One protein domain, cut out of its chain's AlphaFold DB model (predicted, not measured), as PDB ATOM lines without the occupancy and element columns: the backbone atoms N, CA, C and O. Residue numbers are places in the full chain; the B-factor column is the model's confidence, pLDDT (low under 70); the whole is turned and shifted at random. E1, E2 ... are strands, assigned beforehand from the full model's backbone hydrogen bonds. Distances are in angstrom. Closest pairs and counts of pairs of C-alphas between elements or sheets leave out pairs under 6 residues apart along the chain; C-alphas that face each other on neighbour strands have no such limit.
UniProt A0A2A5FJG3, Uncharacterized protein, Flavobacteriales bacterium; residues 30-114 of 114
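What this domain is: This is residues 30 to 114 of the 114 residues of an uncharacterized protein of Flavobacteriales bacterium (UniProt A0A2A5FJG3). A single antiparallel sheet curls like part of a barrel and folds back on itself, so that the leaf E4 E3 E2 E1 E9 E8 faces the smaller leaf E6 E5, with the long, bent strand E7 as the hinge. The sheet's two edge strands, E4 and E5, follow each other in the chain with a sharp turn between them, and the E7 and E8 hairpin reaches out to one end of the longest axis. The printed part has 85 residues with no named helix and nine named strands, E1 to E9 along the chain; the order across the sheet is E4 E3 E2 E1 E9 E8 E7 E6 E5. The class is all strand, and the whole is compact, with a radius of gyration of the C-alphas of 12.5 A and spans of 38 by 31 by 22 A.

Where its parts are: E1, residues 33 to 39, begins with C-alpha 33 at (120.559, 105.189, 103.358) and is 19.9 A long. E2, residues 42 to 48, is also 19.9 A long. E3 holds residues 55 to 59, E4 residues 65 to 67, E5 residues 69 to 72 and E6 residues 77 to 80. E7, residues 83 to 96, is the longest strand, 31.2 A from C-alpha 83 to C-alpha 96 at (128.521, 121.141, 112.279), and it bends by 64 degrees at residue 86. E8, residues 99 to 106, is 22.5 A long. E9, residues 109 to 113, ends with C-alpha 113 at (124.376, 110.395, 104.134).

How they stand to each other: E1, E2, E3 and E4 form a meander, each strand the antiparallel neighbour of the one before; E5 to E9 form another. In the hairpin of E1 and E2, N 35 and O 46 are 2.8 A apart, within hydrogen-bond range. E3 pairs with E2 through N 45 and O 58, 2.8 A, and with E4 through N 57 and O 65, 2.9 A. E4 runs on into E5 across a break of 1 residue, at 79 degrees, and the two meet only through their link. In the hairpin of E5 and E6, N 79 and O 70 are 2.8 A apart. E7 has staggered pairing: residues 83 to 86 pair with E6, with N 85 and O 78 at 2.8 A, and residues 87 to 96 pair with E8, with N 94 and O 101 at 2.8 A. E9 pairs with E8 through N 111 and O 104, 2.8 A, and with E1 through N 36 and O 112, 2.9 A. Between the leaves, the closest C-alphas of E4 and E6 are those of Gly 67 and Ile 80, 5.1 A apart. E1 and E5 are apart.

The domain as a whole: The two C-alphas farthest apart are those of Lys 82 and Gly 97, 38.3 A. The printed part has no cut and ends at Ser 114, the chain's last residue. The link from E2 to E3 is short, the other links are tight, and no link is long. The sheet is twisted, with C-alphas up to 8.7 A off its best plane. The mean pLDDT of the printed part is 95.3, and no printed residue is under 70.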
ATOM      1  N   ASN A  30     121.864 102.565 111.212       94.81
ATOM      2  CA  ASN A  30     122.787 103.671 111.000       94.81
ATOM      3  C   ASN A  30     123.523 103.585 109.658       94.81
ATOM      4  O   ASN A  30     123.870 104.621 109.106       94.81
ATOM      5  N   TYR A  31     123.716 102.386 109.097       95.69
ATOM      6  CA  TYR A  31     124.293 102.215 107.758       95.69
ATOM      7  C   TYR A  31     123.269 102.440 106.646       95.69
ATOM      8  O   TYR A  31     123.652 102.705 105.513       95.69
ATOM      9  N   VAL A  32     121.976 102.303 106.932       95.94
ATOM     10  CA  VAL A  32     120.924 102.362 105.911       95.94
ATOM     11  C   VAL A  32     120.800 103.789 105.381       95.94
ATOM     12  O   VAL A  32     120.776 104.753 106.152       95.94
ATOM     13  N   GLY A  33     120.708 103.916 104.058       96.81
ATOM     14  CA  GLY A  33     120.559 105.189 103.358       96.81
ATOM     15  C   GLY A  33     121.460 105.320 102.135       96.81
ATOM     16  O   GLY A  33     122.239 104.421 101.809       96.81
ATOM     17  N   LEU A  34     121.339 106.472 101.474       97.94
ATOM     18  CA  LEU A  34     122.179 106.855 100.347       97.94
ATOM     19  C   LEU A  34     123.366 107.673 100.845       97.94
ATOM     20  O   LEU A  34     123.205 108.752 101.414       97.94
ATOM     21  N   TRP A  35     124.558 107.173 100.574       98.50
ATOM     22  CA  TRP A  35     125.817 107.773 100.968       98.50
ATOM     23  C   TRP A  35     126.564 108.276  99.746       98.50
ATOM     24  O   TRP A  35     126.707 107.552  98.761       98.50
ATOM     25  N   THR A  36     127.072 109.503  99.824       98.44
ATOM     26  CA  THR A  36     127.810 110.143  98.732       98.44
ATOM     27  C   THR A  36     129.211 110.517  99.193       98.44
ATOM     28  O   THR A  36     129.364 111.176 100.221       98.44
ATOM     29  N   GLY A  37     130.219 110.100  98.431       98.00
ATOM     30  CA  GLY A  37     131.626 110.429  98.649       98.00
ATOM     31  C   GLY A  37     132.223 111.152  97.443       98.00
ATOM     32  O   GLY A  37     131.790 110.957  96.302       98.00
ATOM     33  N   HIS A  38     133.229 111.991  97.689       97.19
ATOM     34  CA  HIS A  38     133.893 112.785  96.656       97.19
ATOM     35  C   HIS A  38     135.410 112.679  96.777       97.19
ATOM     36  O   HIS A  38     135.982 113.046  97.799       97.19
ATOM     37  N   GLU A  39     136.076 112.252  95.707       96.81
ATOM     38  CA  GLU A  39     137.536 112.185  95.662       96.81
ATOM     39  C   GLU A  39     138.039 112.538  94.265       96.81
ATOM     40  O   GLU A  39     137.555 111.991  93.279       96.81
ATOM     41  N   ASN A  40     139.025 113.434  94.152       95.06
ATOM     42  CA  ASN A  40     139.700 113.737  92.880       95.06
ATOM     43  C   ASN A  40     138.750 114.090  91.710       95.06
ATOM     44  O   ASN A  40     139.008 113.746  90.559       95.06
ATOM     45  N   GLY A  41     137.631 114.768  92.001       95.06
ATOM     46  CA  GLY A  41     136.608 115.124  91.005       95.06
ATOM     47  C   GLY A  41     135.683 113.972  90.591       95.06
ATOM     48  O   GLY A  41     134.803 114.172  89.758       95.06
ATOM     49  N   GLN A  42     135.852 112.788  91.179       97.69
ATOM     50  CA  GLN A  42     134.987 111.628  91.014       97.69
ATOM     51  C   GLN A  42     133.951 111.576  92.146       97.69
ATOM     52  O   GLN A  42     134.277 111.803  93.313       97.69
ATOM     53  N   VAL A  43     132.704 111.257  91.793       98.00
ATOM     54  CA  VAL A  43     131.615 111.017  92.753       98.00
ATOM     55  C   VAL A  43     131.402 109.516  92.934       98.00
ATOM     56  O   VAL A  43     131.443 108.763  91.954       98.00
ATOM     57  N   TYR A  44     131.175 109.107  94.179       98.44
ATOM     58  CA  TYR A  44     130.926 107.735  94.609       98.44
ATOM     59  C   TYR A  44     129.588 107.666  95.338       98.44
ATOM     60  O   TYR A  44     129.287 108.542  96.148       98.44
ATOM     61  N   PHE A  45     128.821 106.610  95.092       98.44
ATOM     62  CA  PHE A  45     127.554 106.347  95.760       98.44
ATOM     63  C   PHE A  45     127.567 104.965  96.408       98.44
ATOM     64  O   PHE A  45     127.999 103.980  95.804       98.44
ATOM     65  N   VAL A  46     127.065 104.899  97.635       98.44
ATOM     66  CA  VAL A  46     126.794 103.664  98.370       98.44
ATOM     67  C   VAL A  46     125.337 103.732  98.822       98.44
ATOM     68  O   VAL A  46     124.988 104.541  99.674       98.44
ATOM     69  N   ASP A  47     124.478 102.913  98.228       98.06
ATOM     70  CA  ASP A  47     123.074 102.781  98.627       98.06
ATOM     71  C   ASP A  47     122.911 101.498  99.438       98.06
ATOM     72  O   ASP A  47     123.171 100.396  98.941       98.06
ATOM     73  N   ILE A  48     122.526 101.633 100.703       96.94
ATOM     74  CA  ILE A  48     122.367 100.517 101.632       96.94
ATOM     75  C   ILE A  48     120.894 100.404 102.004       96.94
ATOM     76  O   ILE A  48     120.336 101.268 102.679       96.94
ATOM     77  N   SER A  49     120.295  99.272 101.631       93.56
ATOM     78  CA  SER A  49     118.910  98.917 101.944       93.56
ATOM     79  C   SER A  49     118.863  97.711 102.881       93.56
ATOM     80  O   SER A  49     119.677  96.790 102.786       93.56
ATOM     81  N   GLN A  50     117.862  97.678 103.762       88.19
ATOM     82  CA  GLN A  50     117.550  96.483 104.556       88.19
ATOM     83  C   GLN A  50     116.955  95.355 103.697       88.19
ATOM     84  O   GLN A  50     116.906  94.197 104.122       88.19
ATOM     85  N   GLN A  51     116.479  95.679 102.492       85.25
ATOM     86  CA  GLN A  51     115.904  94.709 101.576       85.25
ATOM     87  C   GLN A  51     116.999  93.941 100.832       85.25
ATOM     88  O   GLN A  51     117.980  94.486 100.320       85.25
ATOM     89  N   LYS A  52     116.823  92.621 100.761       82.69
ATOM     90  CA  LYS A  52     117.794  91.721 100.140       82.69
ATOM     91  C   LYS A  52     117.934  92.028  98.648       82.69
ATOM     92  O   LYS A  52     116.994  91.831  97.889       82.69
ATOM     93  N   GLY A  53     119.149  92.374  98.230       83.69
ATOM     94  CA  GLY A  53     119.493  92.594  96.822       83.69
ATOM     95  C   GLY A  53     119.285  94.027  96.336       83.69
ATOM     96  O   GLY A  53     119.563  94.289  95.172       83.69
ATOM     97  N   GLU A  54     118.838  94.932  97.207       92.00
ATOM     98  CA  GLU A  54     118.522  96.320  96.849       92.00
ATOM     99  C   GLU A  54     119.619  97.317  97.243       92.00
ATOM    100  O   GLU A  54     119.381  98.514  97.273       92.00
ATOM    101  N   SER A  55     120.818  96.847  97.589       97.00
ATOM    102  CA  SER A  55     121.959  97.725  97.868       97.00
ATOM    103  C   SER A  55     122.833  97.873  96.629       97.00
ATOM    104  O   SER A  55     122.907  96.957  95.800       97.00
ATOM    105  N   SER A  56     123.529  98.998  96.503       98.25
ATOM    106  CA  SER A  56     124.421  99.244  95.375       98.25
ATOM    107  C   SER A  56     125.668 100.047  95.740       98.25
ATOM    108  O   SER A  56     125.698 100.788  96.719       98.25
ATOM    109  N   TYR A  57     126.714  99.861  94.941       98.38
ATOM    110  CA  TYR A  57     127.906 100.697  94.916       98.38
ATOM    111  C   TYR A  57     128.111 101.203  93.491       98.38
ATOM    112  O   TYR A  57     128.145 100.411  92.544       98.38
ATOM    113  N   GLU A  58     128.288 102.508  93.347       98.25
ATOM    114  CA  GLU A  58     128.518 103.162  92.069       98.25
ATOM    115  C   GLU A  58     129.694 104.132  92.167       98.25
ATOM    116  O   GLU A  58     129.842 104.895  93.118       98.25
ATOM    117  N   VAL A  59     130.508 104.142  91.118       98.00
ATOM    118  CA  VAL A  59     131.398 105.258  90.808       98.00
ATOM    119  C   VAL A  59     130.787 105.959  89.606       98.00
ATOM    120  O   VAL A  59     130.592 105.305  88.581       98.00
ATOM    121  N   GLN A  60     130.477 107.251  89.715       97.12
ATOM    122  CA  GLN A  60     129.745 107.982  88.677       97.12
ATOM    123  C   GLN A  60     130.377 107.769  87.292       97.12
ATOM    124  O   GLN A  60     131.562 108.041  87.083       97.12
ATOM    125  N   GLY A  61     129.570 107.280  86.348       96.50
ATOM    126  CA  GLY A  61     130.005 106.982  84.979       96.50
ATOM    127  C   GLY A  61     130.649 105.601  84.783       96.50
ATOM    128  O   GLY A  61     131.160 105.330  83.696       96.50
ATOM    129  N   LYS A  62     130.630 104.724  85.794       97.12
ATOM    130  CA  LYS A  62     131.078 103.322  85.708       97.12
ATOM    131  C   LYS A  62     129.907 102.350  85.903       97.12
ATOM    132  O   LYS A  62     128.783 102.750  86.177       97.12
ATOM    133  N   GLU A  63     130.178 101.057  85.723       97.38
ATOM    134  CA  GLU A  63     129.206  99.991  85.994       97.38
ATOM    135  C   GLU A  63     128.784  99.999  87.472       97.38
ATOM    136  O   GLU A  63     129.631 100.067  88.366       97.38
ATOM    137  N   ILE A  64     127.476  99.886  87.716       98.06
ATOM    138  CA  ILE A  64     126.900  99.812  89.060       98.06
ATOM    139  C   ILE A  64     126.992  98.374  89.576       98.06
ATOM    140  O   ILE A  64     126.622  97.419  88.888       98.06
ATOM    141  N   ILE A  65     127.459  98.211  90.813       98.19
ATOM    142  CA  ILE A  65     127.528  96.919  91.493       98.19
ATOM    143  C   ILE A  65     126.323  96.792  92.418       98.19
ATOM    144  O   ILE A  65     126.254  97.473  93.434       98.19
ATOM    145  N   TYR A  66     125.407  95.881  92.098       97.19
ATOM    146  CA  TYR A  66     124.237  95.583  92.928       97.19
ATOM    147  C   TYR A  66     124.465  94.374  93.840       97.19
ATOM    148  O   TYR A  66     125.203  93.441  93.504       97.19
ATOM    149  N   GLY A  67     123.783  94.348  94.983       95.12
ATOM    150  CA  GLY A  67     123.777  93.189  95.862       95.12
ATOM    151  C   GLY A  67     123.034  93.396  97.174       95.12
ATOM    152  O   GLY A  67     122.310  94.357  97.383       95.12
ATOM    153  N   THR A  68     123.190  92.436  98.083       94.19
ATOM    154  CA  THR A  68     122.750  92.592  99.476       94.19
ATOM    155  C   THR A  68     123.903  93.173 100.279       94.19
ATOM    156  O   THR A  68     124.974  92.562 100.268       94.19
ATOM    157  N   ALA A  69     123.688  94.294 100.969       94.62
ATOM    158  CA  ALA A  69     124.664  94.826 101.909       94.62
ATOM    159  C   ALA A  69     124.873  93.869 103.093       94.62
ATOM    160  O   ALA A  69     123.922  93.305 103.644       94.62
ATOM    161  N   LYS A  70     126.129  93.679 103.486       93.62
ATOM    162  CA  LYS A  70     126.526  92.966 104.703       93.62
ATOM    163  C   LYS A  70     127.632  93.746 105.390       93.62
ATOM    164  O   LYS A  70     128.605  94.102 104.735       93.62
ATOM    165  N   VAL A  71     127.494  93.950 106.694       94.19
ATOM    166  CA  VAL A  71     128.554  94.505 107.538       94.19
ATOM    167  C   VAL A  71     129.191  93.351 108.302       94.19
ATOM    168  O   VAL A  71     128.502  92.593 108.986       94.19
ATOM    169  N   ASP A  72     130.494  93.188 108.132       93.00
ATOM    170  CA  ASP A  72     131.332  92.280 108.901       93.00
ATOM    171  C   ASP A  72     132.154  93.110 109.888       93.00
ATOM    172  O   ASP A  72     133.283  93.506 109.605       93.00
ATOM    173  N   GLU A  73     131.560  93.381 111.051       88.12
ATOM    174  CA  GLU A  73     132.172  94.169 112.131       88.12
ATOM    175  C   GLU A  73     133.454  93.535 112.680       88.12
ATOM    176  O   GLU A  73     134.269  94.208 113.295       88.12
ATOM    177  N   LYS A  74     133.657  92.226 112.484       90.62
ATOM    178  CA  LYS A  74     134.863  91.551 112.974       90.62
ATOM    179  C   LYS A  74     136.085  91.892 112.122       90.62
ATOM    180  O   LYS A  74     137.207  91.838 112.620       90.62
ATOM    181  N   ASN A  75     135.865  92.141 110.837       94.75
ATOM    182  CA  ASN A  75     136.918  92.396 109.863       94.75
ATOM    183  C   ASN A  75     136.869  93.825 109.311       94.75
ATOM    184  O   ASN A  75     137.580  94.101 108.349       94.75
ATOM    185  N   ASP A  76     136.018  94.684 109.882       96.56
ATOM    186  CA  ASP A  76     135.791  96.059 109.447       96.56
ATOM    187  C   ASP A  76     135.496  96.142 107.942       96.56
ATOM    188  O   ASP A  76     136.188  96.823 107.186       96.56
ATOM    189  N   LYS A  77     134.490  95.388 107.473       97.19
ATOM    190  CA  LYS A  77     134.107  95.363 106.049       97.19
ATOM    191  C   LYS A  77     132.632  95.631 105.812       97.19
ATOM    192  O   LYS A  77     131.770  95.012 106.432       97.19
ATOM    193  N   LEU A  78     132.349  96.447 104.802       96.88
ATOM    194  CA  LEU A  78     131.057  96.529 104.135       96.88
ATOM    195  C   LEU A  78     131.142  95.785 102.798       96.88
ATOM    196  O   LEU A  78     132.027  96.026 101.979       96.88
ATOM    197  N   ILE A  79     130.205  94.876 102.559       96.44
ATOM    198  CA  ILE A  79     130.173  94.033 101.364       96.44
ATOM    199  C   ILE A  79     128.863  94.278 100.622       96.44
ATOM    200  O   ILE A  79     127.790  94.069 101.187       96.44
ATOM    201  N   ILE A  80     128.943  94.665  99.348       96.50
ATOM    202  CA  ILE A  80     127.796  94.831  98.445       96.50
ATOM    203  C   ILE A  80     128.057  94.030  97.171       96.50
ATOM    204  O   ILE A  80     128.911  94.365  96.348       96.50
ATOM    205  N   GLY A  81     127.318  92.934  96.997       93.75
ATOM    206  CA  GLY A  81     127.517  92.041  95.855       93.75
ATOM    207  C   GLY A  81     128.937  91.464  95.850       93.75
ATOM    208  O   GLY A  81     129.291  90.707  96.750       93.75
ATOM    209  N   LYS A  82     129.734  91.823  94.835       94.56
ATOM    210  CA  LYS A  82     131.158  91.443  94.706       94.56
ATOM    211  C   LYS A  82     132.139  92.504  95.229       94.56
ATOM    212  O   LYS A  82     133.344  92.272  95.183       94.56
ATOM    213  N   LYS A  83     131.654  93.680  95.638       97.44
ATOM    214  CA  LYS A  83     132.488  94.775  96.136       97.44
ATOM    215  C   LYS A  83     132.639  94.636  97.646       97.44
ATOM    216  O   LYS A  83     131.646  94.566  98.363       97.44
ATOM    217  N   GLU A  84     133.885  94.610  98.096       97.94
ATOM    218  CA  GLU A  84     134.252  94.772  99.498       97.94
ATOM    219  C   GLU A  84     134.842  96.175  99.681       97.94
ATOM    220  O   GLU A  84     135.590  96.656  98.819       97.94
ATOM    221  N   LEU A  85     134.443  96.823 100.767       98.19
ATOM    222  CA  LEU A  85     134.865  98.142 101.214       98.19
ATOM    223  C   LEU A  85     135.367  97.979 102.651       98.19
ATOM    224  O   LEU A  85     134.654  97.405 103.478       98.19
ATOM    225  N   SER A  86     136.576  98.437 102.946       98.38
ATOM    226  CA  SER A  86     137.069  98.552 104.318       98.38
ATOM    227  C   SER A  86     136.302  99.650 105.047       98.38
ATOM    228  O   SER A  86     135.955 100.650 104.436       98.38
ATOM    229  N   ILE A  87     135.990  99.442 106.324       98.12
ATOM    230  CA  ILE A  87     135.328 100.418 107.191       98.12
ATOM    231  C   ILE A  87     136.396 101.001 108.113       98.12
ATOM    232  O   ILE A  87     136.746 100.399 109.121       98.12
ATOM    233  N   GLU A  88     136.925 102.178 107.794       98.06
ATOM    234  CA  GLU A  88     137.859 102.865 108.693       98.06
ATOM    235  C   GLU A  88     137.122 103.613 109.806       98.06
ATOM    236  O   GLU A  88     137.636 103.767 110.914       98.06
ATOM    237  N   THR A  89     135.913 104.103 109.528       97.19
ATOM    238  CA  THR A  89     135.059 104.743 110.532       97.19
ATOM    239  C   THR A  89     133.599 104.387 110.261       97.19
ATOM    240  O   THR A  89     133.106 104.694 109.170       97.19
ATOM    241  N   PRO A  90     132.894 103.747 111.216       96.94
ATOM    242  CA  PRO A  90     131.489 103.396 111.043       96.94
ATOM    243  C   PRO A  90     130.595 104.652 110.995       96.94
ATOM    244  O   PRO A  90     131.042 105.745 111.364       96.94
ATOM    245  N   PRO A  91     129.323 104.511 110.573       97.62
ATOM    246  CA  PRO A  91     128.348 105.592 110.603       97.62
ATOM    247  C   PRO A  91     128.264 106.267 111.971       97.62
ATOM    248  O   PRO A  91     128.033 105.609 112.986       97.62
ATOM    249  N   HIS A  92     128.422 107.585 111.989       96.94
ATOM    250  CA  HIS A  92     128.285 108.407 113.185       96.94
ATOM    251  C   HIS A  92     127.699 109.776 112.840       96.94
ATOM    252  O   HIS A  92     127.753 110.226 111.692       96.94
ATOM    253  N   GLU A  93     127.115 110.421 113.846       95.62
ATOM    254  CA  GLU A  93     126.616 111.788 113.745       95.62
ATOM    255  C   GLU A  93     127.739 112.792 114.017       95.62
ATOM    256  O   GLU A  93     128.476 112.667 114.997       95.62
ATOM    257  N   GLU A  94     127.819 113.820 113.179       92.50
ATOM    258  CA  GLU A  94     128.648 115.001 113.376       92.50
ATOM    259  C   GLU A  94     127.746 116.242 113.460       92.50
ATOM    260  O   GLU A  94     126.861 116.444 112.624       92.50
ATOM    261  N   ASP A  95     127.959 117.078 114.480       90.75
ATOM    262  CA  ASP A  95     127.293 118.377 114.620       90.75
ATOM    263  C   ASP A  95     128.200 119.483 114.073       90.75
ATOM    264  O   ASP A  95     129.202 119.862 114.686       90.75
ATOM    265  N   ILE A  96     127.822 120.026 112.915       84.81
ATOM    266  CA  ILE A  96     128.521 121.141 112.279       84.81
ATOM    267  C   ILE A  96     127.651 122.390 112.400       84.81
ATOM    268  O   ILE A  96     126.812 122.685 111.545       84.81
ATOM    269  N   GLY A  97     127.866 123.155 113.470       84.44
ATOM    270  CA  GLY A  97     127.214 124.452 113.658       84.44
ATOM    271  C   GLY A  97     125.697 124.362 113.859       84.44
ATOM    272  O   GLY A  97     124.973 125.239 113.389       84.44
ATOM    273  N   GLY A  98     125.218 123.318 114.540       88.31
ATOM    274  CA  GLY A  98     123.802 123.067 114.808       88.31
ATOM    275  C   GLY A  98     123.097 122.253 113.722       88.31
ATOM    276  O   GLY A  98     121.875 122.105 113.768       88.31
ATOM    277  N   VAL A  99     123.840 121.742 112.737       87.12
ATOM    278  CA  VAL A  99     123.332 120.845 111.697       87.12
ATOM    279  C   VAL A  99     123.945 119.470 111.909       87.12
ATOM    280  O   VAL A  99     125.149 119.295 111.738       87.12
ATOM    281  N   VAL A 100     123.098 118.495 112.238       90.25
ATOM    282  CA  VAL A 100     123.500 117.090 112.354       90.25
ATOM    283  C   VAL A 100     123.657 116.497 110.958       90.25
ATOM    284  O   VAL A 100     122.738 116.567 110.136       90.25
ATOM    285  N   ARG A 101     124.817 115.900 110.692       92.06
ATOM    286  CA  ARG A 101     125.102 115.123 109.482       92.06
ATOM    287  C   ARG A 101     125.592 113.741 109.863       92.06
ATOM    288  O   ARG A 101     126.209 113.561 110.900       92.06
ATOM    289  N   TRP A 102     125.318 112.772 109.004       96.69
ATOM    290  CA  TRP A 102     125.816 111.414 109.169       96.69
ATOM    291  C   TRP A 102     127.005 111.193 108.247       96.69
ATOM    292  O   TRP A 102     126.907 111.464 107.047       96.69
ATOM    293  N   GLN A 103     128.094 110.676 108.807       97.50
ATOM    294  CA  GLN A 103     129.338 110.400 108.098       97.50
ATOM    295  C   GLN A 103     129.827 108.976 108.346       97.50
ATOM    296  O   GLN A 103     129.572 108.386 109.394       97.50
ATOM    297  N   MET A 104     130.557 108.433 107.376       97.62
ATOM    298  CA  MET A 104     131.347 107.208 107.514       97.62
ATOM    299  C   MET A 104     132.576 107.291 106.609       97.62
ATOM    300  O   MET A 104     132.576 108.043 105.636       97.62
ATOM    301  N   THR A 105     133.608 106.502 106.895       98.31
ATOM    302  CA  THR A 105     134.786 106.386 106.022       98.31
ATOM    303  C   THR A 105     134.901 104.959 105.519       98.31
ATOM    304  O   THR A 105     134.921 104.034 106.336       98.31
ATOM    305  N   LEU A 106     134.940 104.807 104.190       98.12
ATOM    306  CA  LEU A 106     135.101 103.524 103.515       98.12
ATOM    307  C   LEU A 106     136.225 103.565 102.476       98.12
ATOM    308  O   LEU A 106     136.228 104.455 101.626       98.12
ATOM    309  N   ASP A 107     137.117 102.572 102.476       97.44
ATOM    310  CA  ASP A 107     138.320 102.530 101.625       97.44
ATOM    311  C   ASP A 107     139.130 103.855 101.694       97.44
ATOM    312  O   ASP A 107     139.721 104.297 100.707       97.44
ATOM    313  N   GLY A 108     139.123 104.530 102.851       97.06
ATOM    314  CA  GLY A 108     139.771 105.832 103.057       97.06
ATOM    315  C   GLY A 108     139.035 107.044 102.463       97.06
ATOM    316  O   GLY A 108     139.542 108.161 102.560       97.06
ATOM    317  N   LEU A 109     137.848 106.851 101.881       97.94
ATOM    318  CA  LEU A 109     136.983 107.916 101.373       97.94
ATOM    319  C   LEU A 109     135.886 108.252 102.387       97.94
ATOM    320  O   LEU A 109     135.170 107.364 102.848       97.94
ATOM    321  N   GLU A 110     135.714 109.538 102.690       97.88
ATOM    322  CA  GLU A 110     134.599 110.022 103.504       97.88
ATOM    323  C   GLU A 110     133.300 110.061 102.686       97.88
ATOM    324  O   GLU A 110     133.256 110.563 101.559       97.88
ATOM    325  N   TYR A 111     132.229 109.545 103.283       98.19
ATOM    326  CA  TYR A 111     130.880 109.571 102.745       98.19
ATOM    327  C   TYR A 111     129.953 110.337 103.682       98.19
ATOM    328  O   TYR A 111     129.994 110.152 104.895       98.19
ATOM    329  N   THR A 112     129.049 111.130 103.108       97.50
ATOM    330  CA  THR A 112     127.945 111.783 103.826       97.50
ATOM    331  C   THR A 112     126.612 111.158 103.424       97.50
ATOM    332  O   THR A 112     126.367 110.931 102.235       97.50
ATOM    333  N   ARG A 113     125.733 110.895 104.398       97.06
ATOM    334  CA  ARG A 113     124.376 110.395 104.134       97.06
ATOM    335  C   ARG A 113     123.444 111.532 103.708       97.06
ATOM    336  O   ARG A 113     123.458 112.595 104.329       97.06
ATOM    337  N   SER A 114     122.655 111.294 102.658       90.81
ATOM    338  CA  SER A 114     121.582 112.189 102.184       90.81
ATOM    339  C   SER A 114     120.262 111.971 102.915       90.81
ATOM    340  O   SER A 114     120.007 110.821 103.339       90.81
TER     341      SER A 114